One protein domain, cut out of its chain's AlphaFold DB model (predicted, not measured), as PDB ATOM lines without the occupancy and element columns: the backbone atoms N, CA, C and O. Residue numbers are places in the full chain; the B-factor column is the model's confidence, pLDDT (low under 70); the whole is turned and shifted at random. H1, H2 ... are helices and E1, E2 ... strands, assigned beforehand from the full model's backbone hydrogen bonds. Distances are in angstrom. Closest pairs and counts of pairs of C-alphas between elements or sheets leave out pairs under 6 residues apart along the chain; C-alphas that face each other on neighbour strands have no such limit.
ATOM      1  N   LYS A 201     152.730 215.261 225.218       68.81
ATOM      2  CA  LYS A 201     151.500 215.683 224.526       68.81
ATOM      3  C   LYS A 201     150.478 216.352 225.446       68.81
ATOM      4  O   LYS A 201     149.660 217.121 224.946       68.81
ATOM      5  N   LEU A 202     150.483 216.051 226.750       67.44
ATOM      6  CA  LEU A 202     149.464 216.548 227.686       67.44
ATOM      7  C   LEU A 202     150.003 217.608 228.645       67.44
ATOM      8  O   LEU A 202     149.440 218.697 228.714       67.44
ATOM      9  N   ASP A 203     151.068 217.305 229.383       69.06
ATOM     10  CA  ASP A 203     151.678 218.233 230.329       69.06
ATOM     11  C   ASP A 203     153.162 217.914 230.570       69.06
ATOM     12  O   ASP A 203     153.509 216.922 231.209       69.06
ATOM     13  N   SER A 204     154.037 218.809 230.112       72.12
ATOM     14  CA  SER A 204     155.488 218.733 230.312       72.12
ATOM     15  C   SER A 204     155.967 219.494 231.557       72.12
ATOM     16  O   SER A 204     157.145 219.840 231.655       72.12
ATOM     17  N   SER A 205     155.069 219.854 232.482       74.94
ATOM     18  CA  SER A 205     155.414 220.642 233.667       74.94
ATOM     19  C   SER A 205     156.294 219.875 234.663       74.94
ATOM     20  O   SER A 205     156.188 218.658 234.833       74.94
ATOM     21  N   HIS A 206     157.100 220.618 235.432       78.00
ATOM     22  CA  HIS A 206     157.842 220.067 236.574       78.00
ATOM     23  C   HIS A 206     156.928 219.394 237.608       78.00
ATOM     24  O   HIS A 206     157.344 218.464 238.298       78.00
ATOM     25  N   GLN A 207     155.672 219.840 237.713       78.31
ATOM     26  CA  GLN A 207     154.688 219.208 238.585       78.31
ATOM     27  C   GLN A 207     154.373 217.785 238.109       78.31
ATOM     28  O   GLN A 207     154.403 216.860 238.919       78.31
ATOM     29  N   THR A 208     154.128 217.595 236.812       78.81
ATOM     30  CA  THR A 208     153.893 216.268 236.223       78.81
ATOM     31  C   THR A 208     155.094 215.351 236.395       78.81
ATOM     32  O   THR A 208     154.938 214.213 236.837       78.81
ATOM     33  N   GLN A 209     156.299 215.867 236.158       80.75
ATOM     34  CA  GLN A 209     157.539 215.124 236.386       80.75
ATOM     35  C   GLN A 209     157.675 214.663 237.848       80.75
ATOM     36  O   GLN A 209     157.926 213.485 238.104       80.75
ATOM     37  N   GLY A 210     157.420 215.550 238.818       79.19
ATOM     38  CA  GLY A 210     157.451 215.202 240.243       79.19
ATOM     39  C   GLY A 210     156.404 214.153 240.641       79.19
ATOM     40  O   GLY A 210     156.663 213.290 241.485       79.19
ATOM     41  N   ILE A 211     155.226 214.166 240.011       78.19
ATOM     42  CA  ILE A 211     154.192 213.146 240.238       78.19
ATOM     43  C   ILE A 211     154.639 211.783 239.682       78.19
ATOM     44  O   ILE A 211     154.498 210.773 240.370       78.19
ATOM     45  N   ILE A 212     155.218 211.738 238.479       80.75
ATOM     46  CA  ILE A 212     155.724 210.496 237.866       80.75
ATOM     47  C   ILE A 212     156.830 209.870 238.727       80.75
ATOM     48  O   ILE A 212     156.797 208.666 239.002       80.75
ATOM     49  N   GLN A 213     157.778 210.690 239.190       82.25
ATOM     50  CA  GLN A 213     158.873 210.242 240.055       82.25
ATOM     51  C   GLN A 213     158.351 209.721 241.397       82.25
ATOM     52  O   GLN A 213     158.664 208.599 241.786       82.25
ATOM     53  N   SER A 214     157.491 210.481 242.082       80.25
ATOM     54  CA  SER A 214     156.926 210.057 243.376       80.25
ATOM     55  C   SER A 214     156.038 208.808 243.280       80.25
ATOM     56  O   SER A 214     155.918 208.059 244.250       80.25
ATOM     57  N   ALA A 215     155.453 208.532 242.111       74.88
ATOM     58  CA  ALA A 215     154.720 207.297 241.852       74.88
ATOM     59  C   ALA A 215     155.635 206.068 241.641       74.88
ATOM     60  O   ALA A 215     155.144 204.930 241.682       74.88
ATOM     61  N   GLY A 216     156.948 206.272 241.466       78.12
ATOM     62  CA  GLY A 216     157.928 205.230 241.145       78.12
ATOM     63  C   GLY A 216     157.769 204.696 239.722       78.12
ATOM     64  O   GLY A 216     157.973 203.509 239.484       78.12
ATOM     65  N   LEU A 217     157.303 205.545 238.801       78.69
ATOM     66  CA  LEU A 217     157.009 205.163 237.418       78.69
ATOM     67  C   LEU A 217     158.150 205.498 236.451       78.69
ATOM     68  O   LEU A 217     158.167 204.980 235.338       78.69
ATOM     69  N   ALA A 218     159.116 206.305 236.886       84.56
ATOM     70  CA  ALA A 218     160.325 206.602 236.135       84.56
ATOM     71  C   ALA A 218     161.572 206.253 236.944       84.56
ATOM     72  O   ALA A 218     161.638 206.551 238.133       84.56
ATOM     73  N   SER A 219     162.549 205.666 236.263       86.12
ATOM     74  CA  SER A 219     163.889 205.370 236.783       86.12
ATOM     75  C   SER A 219     164.975 206.115 236.002       86.12
ATOM     76  O   SER A 219     166.103 206.244 236.466       86.12
ATOM     77  N   LEU A 220     164.633 206.645 234.824       87.44
ATOM     78  CA  LEU A 220     165.571 207.285 233.913       87.44
ATOM     79  C   LEU A 220     165.047 208.643 233.448       87.44
ATOM     80  O   LEU A 220     163.836 208.868 233.364       87.44
ATOM     81  N   ARG A 221     165.966 209.539 233.090       89.56
ATOM     82  CA  ARG A 221     165.659 210.871 232.563       89.56
ATOM     83  C   ARG A 221     166.575 211.235 231.406       89.56
ATOM     84  O   ARG A 221     167.787 211.271 231.586       89.56
ATOM     85  N   TRP A 222     166.004 211.583 230.253       88.38
ATOM     86  CA  TRP A 222     166.751 212.309 229.224       88.38
ATOM     87  C   TRP A 222     166.837 213.781 229.611       88.38
ATOM     88  O   TRP A 222     165.816 214.400 229.910       88.38
ATOM     89  N   VAL A 223     168.042 214.341 229.561       81.50
ATOM     90  CA  VAL A 223     168.280 215.782 229.675       81.50
ATOM     91  C   VAL A 223     168.839 216.271 228.347       81.50
ATOM     92  O   VAL A 223     169.920 215.849 227.930       81.50
ATOM     93  N   TRP A 224     168.102 217.157 227.675       79.69
ATOM     94  CA  TRP A 224     168.574 217.817 226.461       79.69
ATOM     95  C   TRP A 224     168.956 219.264 226.760       79.69
ATOM     96  O   TRP A 224     168.101 220.128 226.966       79.69
ATOM     97  N   THR A 225     170.257 219.537 226.748       66.25
ATOM     98  CA  THR A 225     170.817 220.883 226.909       66.25
ATOM     99  C   THR A 225     171.113 221.508 225.551       66.25
ATOM    100  O   THR A 225     172.219 221.410 225.024       66.25
ATOM    101  N   ALA A 226     170.120 222.183 224.970       63.03
ATOM    102  CA  ALA A 226     170.368 223.065 223.835       63.03
ATOM    103  C   ALA A 226     171.030 224.380 224.316       63.03
ATOM    104  O   ALA A 226     170.572 224.965 225.304       63.03
ATOM    105  N   PRO A 227     172.080 224.890 223.638       58.44
ATOM    106  CA  PRO A 227     172.730 226.142 224.023       58.44
ATOM    107  C   PRO A 227     171.732 227.306 224.114       58.44
ATOM    108  O   PRO A 227     171.031 227.613 223.152       58.44
ATOM    109  N   GLY A 228     171.670 227.965 225.275       61.34
ATOM    110  CA  GLY A 228     170.804 229.129 225.503       61.34
ATOM    111  C   GLY A 228     169.322 228.822 225.749       61.34
ATOM    112  O   GLY A 228     168.528 229.758 225.796       61.34
ATOM    113  N   SER A 229     168.941 227.551 225.922       60.53
ATOM    114  CA  SER A 229     167.569 227.136 226.254       60.53
ATOM    115  C   SER A 229     167.508 226.431 227.610       60.53
ATOM    116  O   SER A 229     168.504 225.881 228.078       60.53
ATOM    117  N   ALA A 230     166.334 226.450 228.247       62.22
ATOM    118  CA  ALA A 230     166.094 225.614 229.419       62.22
ATOM    119  C   ALA A 230     166.183 224.126 229.019       62.22
ATOM    120  O   ALA A 230     165.732 223.788 227.917       62.22
ATOM    121  N   PRO A 231     166.750 223.249 229.867       68.12
ATOM    122  CA  PRO A 231     166.805 221.823 229.578       68.12
ATOM    123  C   PRO A 231     165.405 221.249 229.349       68.12
ATOM    124  O   PRO A 231     164.481 221.538 230.111       68.12
ATOM    125  N   ILE A 232     165.254 220.437 228.304       68.56
ATOM    126  CA  ILE A 232     164.038 219.646 228.092       68.56
ATOM    127  C   ILE A 232     164.254 218.304 228.785       68.56
ATOM    128  O   ILE A 232     165.219 217.598 228.481       68.56
ATOM    129  N   GLU A 233     163.364 217.976 229.720       79.38
ATOM    130  CA  GLU A 233     163.424 216.750 230.512       79.38
ATOM    131  C   GLU A 233     162.248 215.834 230.170       79.38
ATOM    132  O   GLU A 233     161.088 216.251 230.206       79.38
ATOM    133  N   VAL A 234     162.551 214.571 229.874       83.31
ATOM    134  CA  VAL A 234     161.546 213.518 229.682       83.31
ATOM    135  C   VAL A 234     161.942 212.315 230.530       83.31
ATOM    136  O   VAL A 234     163.105 211.905 230.531       83.31
ATOM    137  N   LEU A 235     160.985 211.778 231.284       86.94
ATOM    138  CA  LEU A 235     161.183 210.667 232.210       86.94
ATOM    139  C   LEU A 235     160.741 209.336 231.596       86.94
ATOM    140  O   LEU A 235     159.707 209.276 230.927       86.94
ATOM    141  N   PHE A 236     161.480 208.267 231.889       86.31
ATOM    142  CA  PHE A 236     161.264 206.931 231.333       86.31
ATOM    143  C   PHE A 236     161.308 205.852 232.408       86.31
ATOM    144  O   PHE A 236     162.019 205.966 233.410       86.31
ATOM    145  N   HIS A 237     160.550 204.782 232.171       83.25
ATOM    146  CA  HIS A 237     160.535 203.604 233.034       83.25
ATOM    147  C   HIS A 237     161.780 202.724 232.854       83.25
ATOM    148  O   HIS A 237     162.298 202.200 233.838       83.25
ATOM    149  N   ASP A 238     162.252 202.574 231.614       84.75
ATOM    150  CA  ASP A 238     163.376 201.716 231.241       84.75
ATOM    151  C   ASP A 238     164.163 202.286 230.048       84.75
ATOM    152  O   ASP A 238     163.710 203.191 229.337       84.75
ATOM    153  N   ALA A 239     165.381 201.773 229.855       85.31
ATOM    154  CA  ALA A 239     166.309 202.274 228.844       85.31
ATOM    155  C   ALA A 239     165.852 201.946 227.416       85.31
ATOM    156  O   ALA A 239     166.169 202.684 226.488       85.31
ATOM    157  N   GLN A 240     165.104 200.854 227.230       84.69
ATOM    158  CA  GLN A 240     164.601 200.463 225.918       84.69
ATOM    159  C   GLN A 240     163.604 201.507 225.404       84.69
ATOM    160  O   GLN A 240     163.830 202.094 224.349       84.69
ATOM    161  N   SER A 241     162.585 201.817 226.202       82.00
ATOM    162  CA  SER A 241     161.568 202.829 225.907       82.00
ATOM    163  C   SER A 241     162.193 204.215 225.709       82.00
ATOM    164  O   SER A 241     161.771 204.982 224.842       82.00
ATOM    165  N   ALA A 242     163.232 204.532 226.491       86.31
ATOM    166  CA  ALA A 242     163.985 205.778 226.368       86.31
ATOM    167  C   ALA A 242     164.700 205.902 225.015       86.31
ATOM    168  O   ALA A 242     164.676 206.970 224.400       86.31
ATOM    169  N   VAL A 243     165.337 204.826 224.547       87.56
ATOM    170  CA  VAL A 243     166.061 204.814 223.270       87.56
ATOM    171  C   VAL A 243     165.100 204.727 222.080       87.56
ATOM    172  O   VAL A 243     165.340 205.399 221.078       87.56
ATOM    173  N   GLU A 244     164.010 203.964 222.185       84.88
ATOM    174  CA  GLU A 244     162.957 203.875 221.160       84.88
ATOM    175  C   GLU A 244     162.344 205.250 220.880       84.88
ATOM    176  O   GLU A 244     162.394 205.729 219.745       84.88
ATOM    177  N   TRP A 245     161.889 205.948 221.925       83.81
ATOM    178  CA  TRP A 245     161.338 207.298 221.793       83.81
ATOM    179  C   TRP A 245     162.341 208.296 221.204       83.81
ATOM    180  O   TRP A 245     161.986 209.144 220.378       83.81
ATOM    181  N   LEU A 246     163.611 208.199 221.606       85.38
ATOM    182  CA  LEU A 246     164.659 209.069 221.086       85.38
ATOM    183  C   LEU A 246     164.924 208.791 219.599       85.38
ATOM    184  O   LEU A 246     165.115 209.727 218.828       85.38
ATOM    185  N   CYS A 247     164.887 207.528 219.168       84.69
ATOM    186  CA  CYS A 247     164.987 207.178 217.753       84.69
ATOM    187  C   CYS A 247     163.803 207.740 216.958       84.69
ATOM    188  O   CYS A 247     164.028 208.407 215.951       84.69
ATOM    189  N   GLU A 248     162.567 207.527 217.423       79.62
ATOM    190  CA  GLU A 248     161.349 208.058 216.793       79.62
ATOM    191  C   GLU A 248     161.401 209.583 216.633       79.62
ATOM    192  O   GLU A 248     161.090 210.107 215.567       79.62
ATOM    193  N   SER A 249     161.887 210.295 217.653       77.75
ATOM    194  CA  SER A 249     162.007 211.760 217.643       77.75
ATOM    195  C   SER A 249     162.979 212.291 216.578       77.75
ATOM    196  O   SER A 249     162.864 213.437 216.146       77.75
ATOM    197  N   PHE A 250     163.941 211.469 216.144       77.00
ATOM    198  CA  PHE A 250     164.931 211.808 215.115       77.00
ATOM    199  C   PHE A 250     164.578 211.245 213.729       77.00
ATOM    200  O   PHE A 250     165.278 211.539 212.755       77.00
ATOM    201  N   LEU A 251     163.508 210.452 213.605       75.12
ATOM    202  CA  LEU A 251     163.043 209.932 212.324       75.12
ATOM    203  C   LEU A 251     162.087 210.937 211.661       75.12
ATOM    204  O   LEU A 251     161.001 211.193 212.178       75.12
ATOM    205  N   PRO A 252     162.435 211.502 210.490       60.56
ATOM    206  CA  PRO A 252     161.509 212.361 209.770       60.56
ATOM    207  C   PRO A 252     160.315 211.537 209.251       60.56
ATOM    208  O   PRO A 252     160.525 210.452 208.688       60.56
ATOM    209  N   PRO A 253     159.075 212.043 209.381       58.31
ATOM    210  CA  PRO A 253     157.901 211.374 208.834       58.31
ATOM    211  C   PRO A 253     157.979 211.291 207.298       58.31
ATOM    212  O   PRO A 253     158.329 212.264 206.633       58.31
ATOM    213  N   GLY A 254     157.628 210.131 206.728       54.88
ATOM    214  CA  GLY A 254     157.324 209.991 205.295       54.88
ATOM    215  C   GLY A 254     158.489 209.775 204.313       54.88
ATOM    216  O   GLY A 254     158.319 210.050 203.131       54.88
ATOM    217  N   LEU A 255     159.660 209.285 204.740       50.41
ATOM    218  CA  LEU A 255     160.795 209.031 203.829       50.41
ATOM    219  C   LEU A 255     161.215 207.555 203.811       50.41
ATOM    220  O   LEU A 255     162.185 207.185 204.458       50.41
ATOM    221  N   GLU A 256     160.518 206.691 203.080       54.12
ATOM    222  CA  GLU A 256     160.769 205.235 203.077       54.12
ATOM    223  C   GLU A 256     162.038 204.782 202.313       54.12
ATOM    224  O   GLU A 256     162.384 203.606 202.339       54.12
ATOM    225  N   GLU A 257     162.803 205.686 201.690       53.16
ATOM    226  CA  GLU A 257     163.877 205.287 200.756       53.16
ATOM    227  C   GLU A 257     165.290 205.135 201.369       53.16
ATOM    228  O   GLU A 257     166.174 204.556 200.737       53.16
ATOM    229  N   ALA A 258     165.539 205.598 202.603       60.16
ATOM    230  CA  ALA A 258     166.858 205.501 203.253       60.16
ATOM    231  C   ALA A 258     166.889 204.467 204.394       60.16
ATOM    232  O   ALA A 258     165.998 204.449 205.242       60.16
ATOM    233  N   THR A 259     167.960 203.660 204.472       71.12
ATOM    234  CA  THR A 259     168.165 202.700 205.579       71.12
ATOM    235  C   THR A 259     168.099 203.400 206.946       71.12
ATOM    236  O   THR A 259     168.708 204.458 207.132       71.12
ATOM    237  N   LEU A 260     167.402 202.802 207.927       75.44
ATOM    238  CA  LEU A 260     167.263 203.334 209.298       75.44
ATOM    239  C   LEU A 260     168.615 203.704 209.924       75.44
ATOM    240  O   LEU A 260     168.744 204.713 210.617       75.44
ATOM    241  N   ARG A 261     169.662 202.936 209.600       75.94
ATOM    242  CA  ARG A 261     171.035 203.212 210.026       75.94
ATOM    243  C   ARG A 261     171.516 204.602 209.594       75.94
ATOM    244  O   ARG A 261     172.087 205.298 210.427       75.94
ATOM    245  N   ALA A 262     171.288 205.018 208.348       78.25
ATOM    246  CA  ALA A 262     171.715 206.335 207.867       78.25
ATOM    247  C   ALA A 262     170.937 207.470 208.554       78.25
ATOM    248  O   ALA A 262     171.535 208.453 208.988       78.25
ATOM    249  N   LYS A 263     169.621 207.298 208.731       77.31
ATOM    250  CA  LYS A 263     168.749 208.297 209.370       77.31
ATOM    251  C   LYS A 263     169.081 208.547 210.838       77.31
ATOM    252  O   LYS A 263     168.992 209.676 211.291       77.31
ATOM    253  N   LEU A 264     169.507 207.512 211.561       85.31
ATOM    254  CA  LEU A 264     169.888 207.619 212.972       85.31
ATOM    255  C   LEU A 264     171.355 208.047 213.170       85.31
ATOM    256  O   LEU A 264     171.834 208.099 214.299       85.31
ATOM    257  N   SER A 265     172.113 208.343 212.102       85.56
ATOM    258  CA  SER A 265     173.497 208.835 212.233       85.56
ATOM    259  C   SER A 265     173.608 210.120 213.065       85.56
ATOM    260  O   SER A 265     174.454 210.141 213.957       85.56
ATOM    261  N   PRO A 266     172.751 211.145 212.863       86.75
ATOM    262  CA  PRO A 266     172.784 212.358 213.675       86.75
ATOM    263  C   PRO A 266     172.577 212.064 215.162       86.75
ATOM    264  O   PRO A 266     173.289 212.613 215.995       86.75
ATOM    265  N   LEU A 267     171.670 211.137 215.494       87.31
ATOM    266  CA  LEU A 267     171.420 210.737 216.876       87.31
ATOM    267  C   LEU A 267     172.680 210.155 217.537       87.31
ATOM    268  O   LEU A 267     173.032 210.534 218.652       87.31
ATOM    269  N   ARG A 268     173.408 209.274 216.839       88.94
ATOM    270  CA  ARG A 268     174.668 208.711 217.359       88.94
ATOM    271  C   ARG A 268     175.701 209.796 217.642       88.94
ATOM    272  O   ARG A 268     176.419 209.706 218.632       88.94
ATOM    273  N   ASP A 269     175.792 210.805 216.781       87.38
ATOM    274  CA  ASP A 269     176.754 211.893 216.949       87.38
ATOM    275  C   ASP A 269     176.393 212.802 218.127       87.38
ATOM    276  O   ASP A 269     177.280 213.187 218.887       87.38
ATOM    277  N   VAL A 270     175.104 213.082 218.326       87.06
ATOM    278  CA  VAL A 270     174.589 213.831 219.484       87.06
ATOM    279  C   VAL A 270     174.876 213.082 220.795       87.06
ATOM    280  O   VAL A 270     175.378 213.683 221.745       87.06
ATOM    281  N   LEU A 271     174.665 211.758 220.826       87.88
ATOM    282  CA  LEU A 271     175.011 210.911 221.978       87.88
ATOM    283  C   LEU A 271     176.524 210.918 222.262       87.88
ATOM    284  O   LEU A 271     176.933 211.098 223.406       87.88
ATOM    285  N   ARG A 272     177.377 210.794 221.232       88.81
ATOM    286  CA  ARG A 272     178.850 210.847 221.391       88.81
ATOM    287  C   ARG A 272     179.343 212.167 221.968       88.81
ATOM    288  O   ARG A 272     180.335 212.179 222.689       88.81
ATOM    289  N   LYS A 273     178.689 213.271 221.611       86.56
ATOM    290  CA  LYS A 273     179.022 214.614 222.097       86.56
ATOM    291  C   LYS A 273     178.398 214.933 223.454       86.56
ATOM    292  O   LYS A 273     178.592 216.042 223.944       86.56
ATOM    293  N   THR A 274     177.654 213.995 224.049       82.12
ATOM    294  CA  THR A 274     176.937 214.175 225.322       82.12
ATOM    295  C   THR A 274     176.009 215.396 225.320       82.12
ATOM    296  O   THR A 274     175.767 216.014 226.349       82.12
ATOM    297  N   GLU A 275     175.489 215.766 224.145       82.31
ATOM    298  CA  GLU A 275     174.510 216.854 223.996       82.31
ATOM    299  C   GLU A 275     173.127 216.432 224.532       82.31
ATOM    300  O   GLU A 275     172.327 217.271 224.955       82.31
ATOM    301  N   ILE A 276     172.880 215.119 224.535       83.12
ATOM    302  CA  ILE A 276     171.736 214.447 225.146       83.12
ATOM    303  C   ILE A 276     172.290 213.342 226.052       83.12
ATOM    304  O   ILE A 276     173.081 212.511 225.596       83.12
ATOM    305  N   VAL A 277     171.883 213.336 227.323       86.69
ATOM    306  CA  VAL A 277     172.350 212.372 228.336       86.69
ATOM    307  C   VAL A 277     171.177 211.690 229.032       86.69
ATOM    308  O   VAL A 277     170.182 212.344 229.349       86.69
ATOM    309  N   LEU A 278     171.289 210.377 229.242       89.00
ATOM    310  CA  LEU A 278     170.326 209.586 230.006       89.00
ATOM    311  C   LEU A 278     170.867 209.434 231.421       89.00
ATOM    312  O   LEU A 278     171.940 208.865 231.605       89.00
ATOM    313  N   THR A 279     170.141 209.944 232.404       89.75
ATOM    314  CA  THR A 279     170.515 209.873 233.816       89.75
ATOM    315  C   THR A 279     169.651 208.848 234.534       89.75
ATOM    316  O   THR A 279     168.425 208.883 234.404       89.75
ATOM    317  N   ASP A 280     170.283 207.968 235.303       88.06
ATOM    318  CA  ASP A 280     169.639 207.115 236.299       88.06
ATOM    319  C   ASP A 280     169.241 207.968 237.507       88.06
ATOM    320  O   ASP A 280     170.083 208.596 238.148       88.06
ATOM    321  N   LEU A 281     167.941 208.025 237.790       85.88
ATOM    322  CA  LEU A 281     167.379 208.868 238.845       85.88
ATOM    323  C   LEU A 281     167.682 208.343 240.251       85.88
ATOM    324  O   LEU A 281     167.711 209.136 241.191       85.88
ATOM    325  N   ASP A 282     167.905 207.038 240.401       82.69
ATOM    326  CA  ASP A 282     168.178 206.411 241.695       82.69
ATOM    327  C   ASP A 282     169.661 206.523 242.064       82.69
ATOM    328  O   ASP A 282     170.016 206.603 243.244       82.69
ATOM    329  N   ARG A 283     170.537 206.504 241.054       81.62
ATOM    330  CA  ARG A 283     171.999 206.515 241.228       81.62
ATOM    331  C   ARG A 283     172.646 207.868 240.970       81.62
ATOM    332  O   ARG A 283     173.808 208.035 241.332       81.62
ATOM    333  N   ASP A 284     171.908 208.797 240.366       80.25
ATOM    334  CA  ASP A 284     172.420 210.065 239.832       80.25
ATOM    335  C   ASP A 284     173.624 209.848 238.894       80.25
ATOM    336  O   ASP A 284     174.598 210.600 238.897       80.25
ATOM    337  N   ASP A 285     173.568 208.762 238.115       86.56
ATOM    338  CA  ASP A 285     174.639 208.324 237.219       86.56
ATOM    339  C   ASP A 285     174.234 208.516 235.756       86.56
ATOM    340  O   ASP A 285     173.062 208.379 235.394       86.56
ATOM    341  N   ILE A 286     175.196 208.851 234.900       86.88
ATOM    342  CA  ILE A 286     174.951 209.086 233.476       86.88
ATOM    343  C   ILE A 286     175.254 207.799 232.718       86.88
ATOM    344  O   ILE A 286     176.366 207.282 232.772       86.88
ATOM    345  N   ALA A 287     174.273 207.304 231.964       86.81
ATOM    346  CA  ALA A 287     174.456 206.124 231.140       86.81
ATOM    347  C   ALA A 287     175.557 206.351 230.092       86.81
ATOM    348  O   ALA A 287     175.613 207.386 229.419       86.81
ATOM    349  N   GLU A 288     176.406 205.340 229.926       88.56
ATOM    350  CA  GLU A 288     177.539 205.373 229.008       88.56
ATOM    351  C   GLU A 288     177.069 205.584 227.554       88.56
ATOM    352  O   GLU A 288     176.320 204.757 227.015       88.56
ATOM    353  N   PRO A 289     177.541 206.634 226.847       88.31
ATOM    354  CA  PRO A 289     177.094 206.935 225.486       88.31
ATOM    355  C   PRO A 289     177.249 205.765 224.509       88.31
ATOM    356  O   PRO A 289     176.432 205.579 223.605       88.31
ATOM    357  N   LEU A 290     178.290 204.948 224.688       89.94
ATOM    358  CA  LEU A 290     178.541 203.775 223.851       89.94
ATOM    359  C   LEU A 290     177.487 202.677 224.029       89.94
ATOM    360  O   LEU A 290     177.211 201.953 223.074       89.94
ATOM    361  N   GLU A 291     176.905 202.532 225.217       90.31
ATOM    362  CA  GLU A 291     175.836 201.560 225.466       90.31
ATOM    363  C   GLU A 291     174.536 202.004 224.800       90.31
ATOM    364  O   GLU A 291     173.912 201.222 224.081       90.31
ATOM    365  N   LEU A 292     174.207 203.291 224.916       89.88
ATOM    366  CA  LEU A 292     173.046 203.898 224.260       89.88
ATOM    367  C   LEU A 292     173.146 203.769 222.733       89.88
ATOM    368  O   LEU A 292     172.191 203.360 222.074       89.88
ATOM    369  N   ILE A 293     174.328 204.020 222.159       90.31
ATOM    370  CA  ILE A 293     174.572 203.850 220.717       90.31
ATOM    371  C   ILE A 293     174.391 202.390 220.281       90.31
ATOM    372  O   ILE A 293     173.818 202.148 219.219       90.31
ATOM    373  N   LYS A 294     174.825 201.408 221.086       90.19
ATOM    374  CA  LYS A 294     174.594 199.985 220.779       90.19
ATOM    375  C   LYS A 294     173.103 199.655 220.731       90.19
ATOM    376  O   LYS A 294     172.693 198.912 219.842       90.19
ATOM    377  N   MET A 295     172.299 200.210 221.637       89.44
ATOM    378  CA  MET A 295     170.842 200.023 221.630       89.44
ATOM    379  C   MET A 295     170.202 200.654 220.383       89.44
ATOM    380  O   MET A 295     169.416 199.999 219.702       89.44
ATOM    381  N   VAL A 296     170.615 201.873 220.009       88.69
ATOM    382  CA  VAL A 296     170.193 202.525 218.751       88.69
ATOM    383  C   VAL A 296     170.540 201.655 217.536       88.69
ATOM    384  O   VAL A 296     169.728 201.481 216.626       88.69
ATOM    385  N   ASP A 297     171.744 201.080 217.508       87.25
ATOM    386  CA  ASP A 297     172.180 200.197 216.427       87.25
ATOM    387  C   ASP A 297     171.384 198.894 216.374       87.25
ATOM    388  O   ASP A 297     171.067 198.424 215.280       87.25
ATOM    389  N   GLN A 298     171.027 198.326 217.525       85.50
ATOM    390  CA  GLN A 298     170.160 197.155 217.589       85.50
ATOM    391  C   GLN A 298     168.776 197.464 217.012       85.50
ATOM    392  O   GLN A 298     168.323 196.715 216.147       85.50
ATOM    393  N   LEU A 299     168.138 198.574 217.391       81.25
ATOM    394  CA  LEU A 299     166.837 198.972 216.831       81.25
ATOM    395  C   LEU A 299     166.911 199.183 215.312       81.25
ATOM    396  O   LEU A 299     166.094 198.652 214.557       81.25
ATOM    397  N   ALA A 300     167.957 199.869 214.843       80.00
ATOM    398  CA  ALA A 300     168.180 200.112 213.420       80.00
ATOM    399  C   ALA A 300     168.387 198.820 212.602       80.00
ATOM    400  O   ALA A 300     168.076 198.802 211.411       80.00
ATOM    401  N   MET A 301     168.939 197.767 213.216       76.69
ATOM    402  CA  MET A 301     169.200 196.471 212.576       76.69
ATOM    403  C   MET A 301     167.972 195.559 212.538       76.69
ATOM    404  O   MET A 301     167.808 194.819 211.571       76.69
ATOM    405  N   HIS A 302     167.128 195.593 213.570       68.94
ATOM    406  CA  HIS A 302     165.950 194.722 213.653       68.94
ATOM    407  C   HIS A 302     164.729 195.295 212.920       68.94
ATOM    408  O   HIS A 302     163.759 194.573 212.716       68.94
ATOM    409  N   GLY A 303     164.767 196.568 212.500       57.72
ATOM    410  CA  GLY A 303     163.656 197.212 211.790       57.72
ATOM    411  C   GLY A 303     162.417 197.437 212.661       57.72
ATOM    412  O   GLY A 303     161.353 197.742 212.136       57.72
TER     413      GLY A 303
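What this domain is: This is residues 201 to 303 of the 306 residues of an uncharacterized protein of Pseudomonas sp. BRH_c35 (UniProt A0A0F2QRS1). A small three-stranded sheet lies between H1 on one face and H2 on the other, and beyond it H2, H3 and H4 gather round H5. H1 lies at one end of the longest axis, H3 and residues 252 to 258 at the other. The printed part has 103 residues, with five named helices and three named strands in the order H1, E1, E2, H2, H3, H4, E3, H5. The sheet, E2 E1 E3, is antiparallel, the class mixed; the whole is compact, radius of gyration of the C-alphas 14.3 A, spanning 42 by 30 by 28 A.

How they stand to each other: H1, residues 206 to 214, is on the sheet over E2, residues 232 to 236; their closest C-alphas, Gln 209 and Leu 235, are 7.1 A apart. E1, residues 220 to 224, forms a hairpin with E2, with N 222 and O 234 at 2.9 A. E3, residues 276 to 280, is E1's other antiparallel neighbour, with N 279 and O 221 at 2.8 A. H2, residues 239 to 250, is on the opposite face from H1, at a height over the sheet of 9.3 A. The hub is H5, residues 289 to 302. It touches H2, closest C-alphas Val 243 and Val 296 at 6.5 A, only just about perpendicular at 73 degrees. It touches H4, residues 265 to 272, at a shallow tilt of 24 degrees, opposite ways, closest C-alphas Leu 271 and Pro 289 at 5.7 A. With residues 297 to 301 alone it touches H3, residues 260 to 263, closest C-alphas Leu 260 and Ala 300 at 5.3 A. In H1, H2, H4 and H5 every O i to N i+4 pair is within hydrogen-bond range; H3 is too short for one.

Where its parts are: H1 begins at C-alpha 206 (157.842, 220.067, 236.574). H2 is 16.8 A long, H5 20.3 A, ending at C-alpha 302 (165.950, 194.722, 213.653).

The domain as a whole: The C-alphas farthest apart, Ser 214 and Glu 257, are 43.4 A apart. The printed part has no cut, and no link is long. pLDDT is under 70 at residues 201 to 203, 225 to 232, 252 to 258 and 302 to 303.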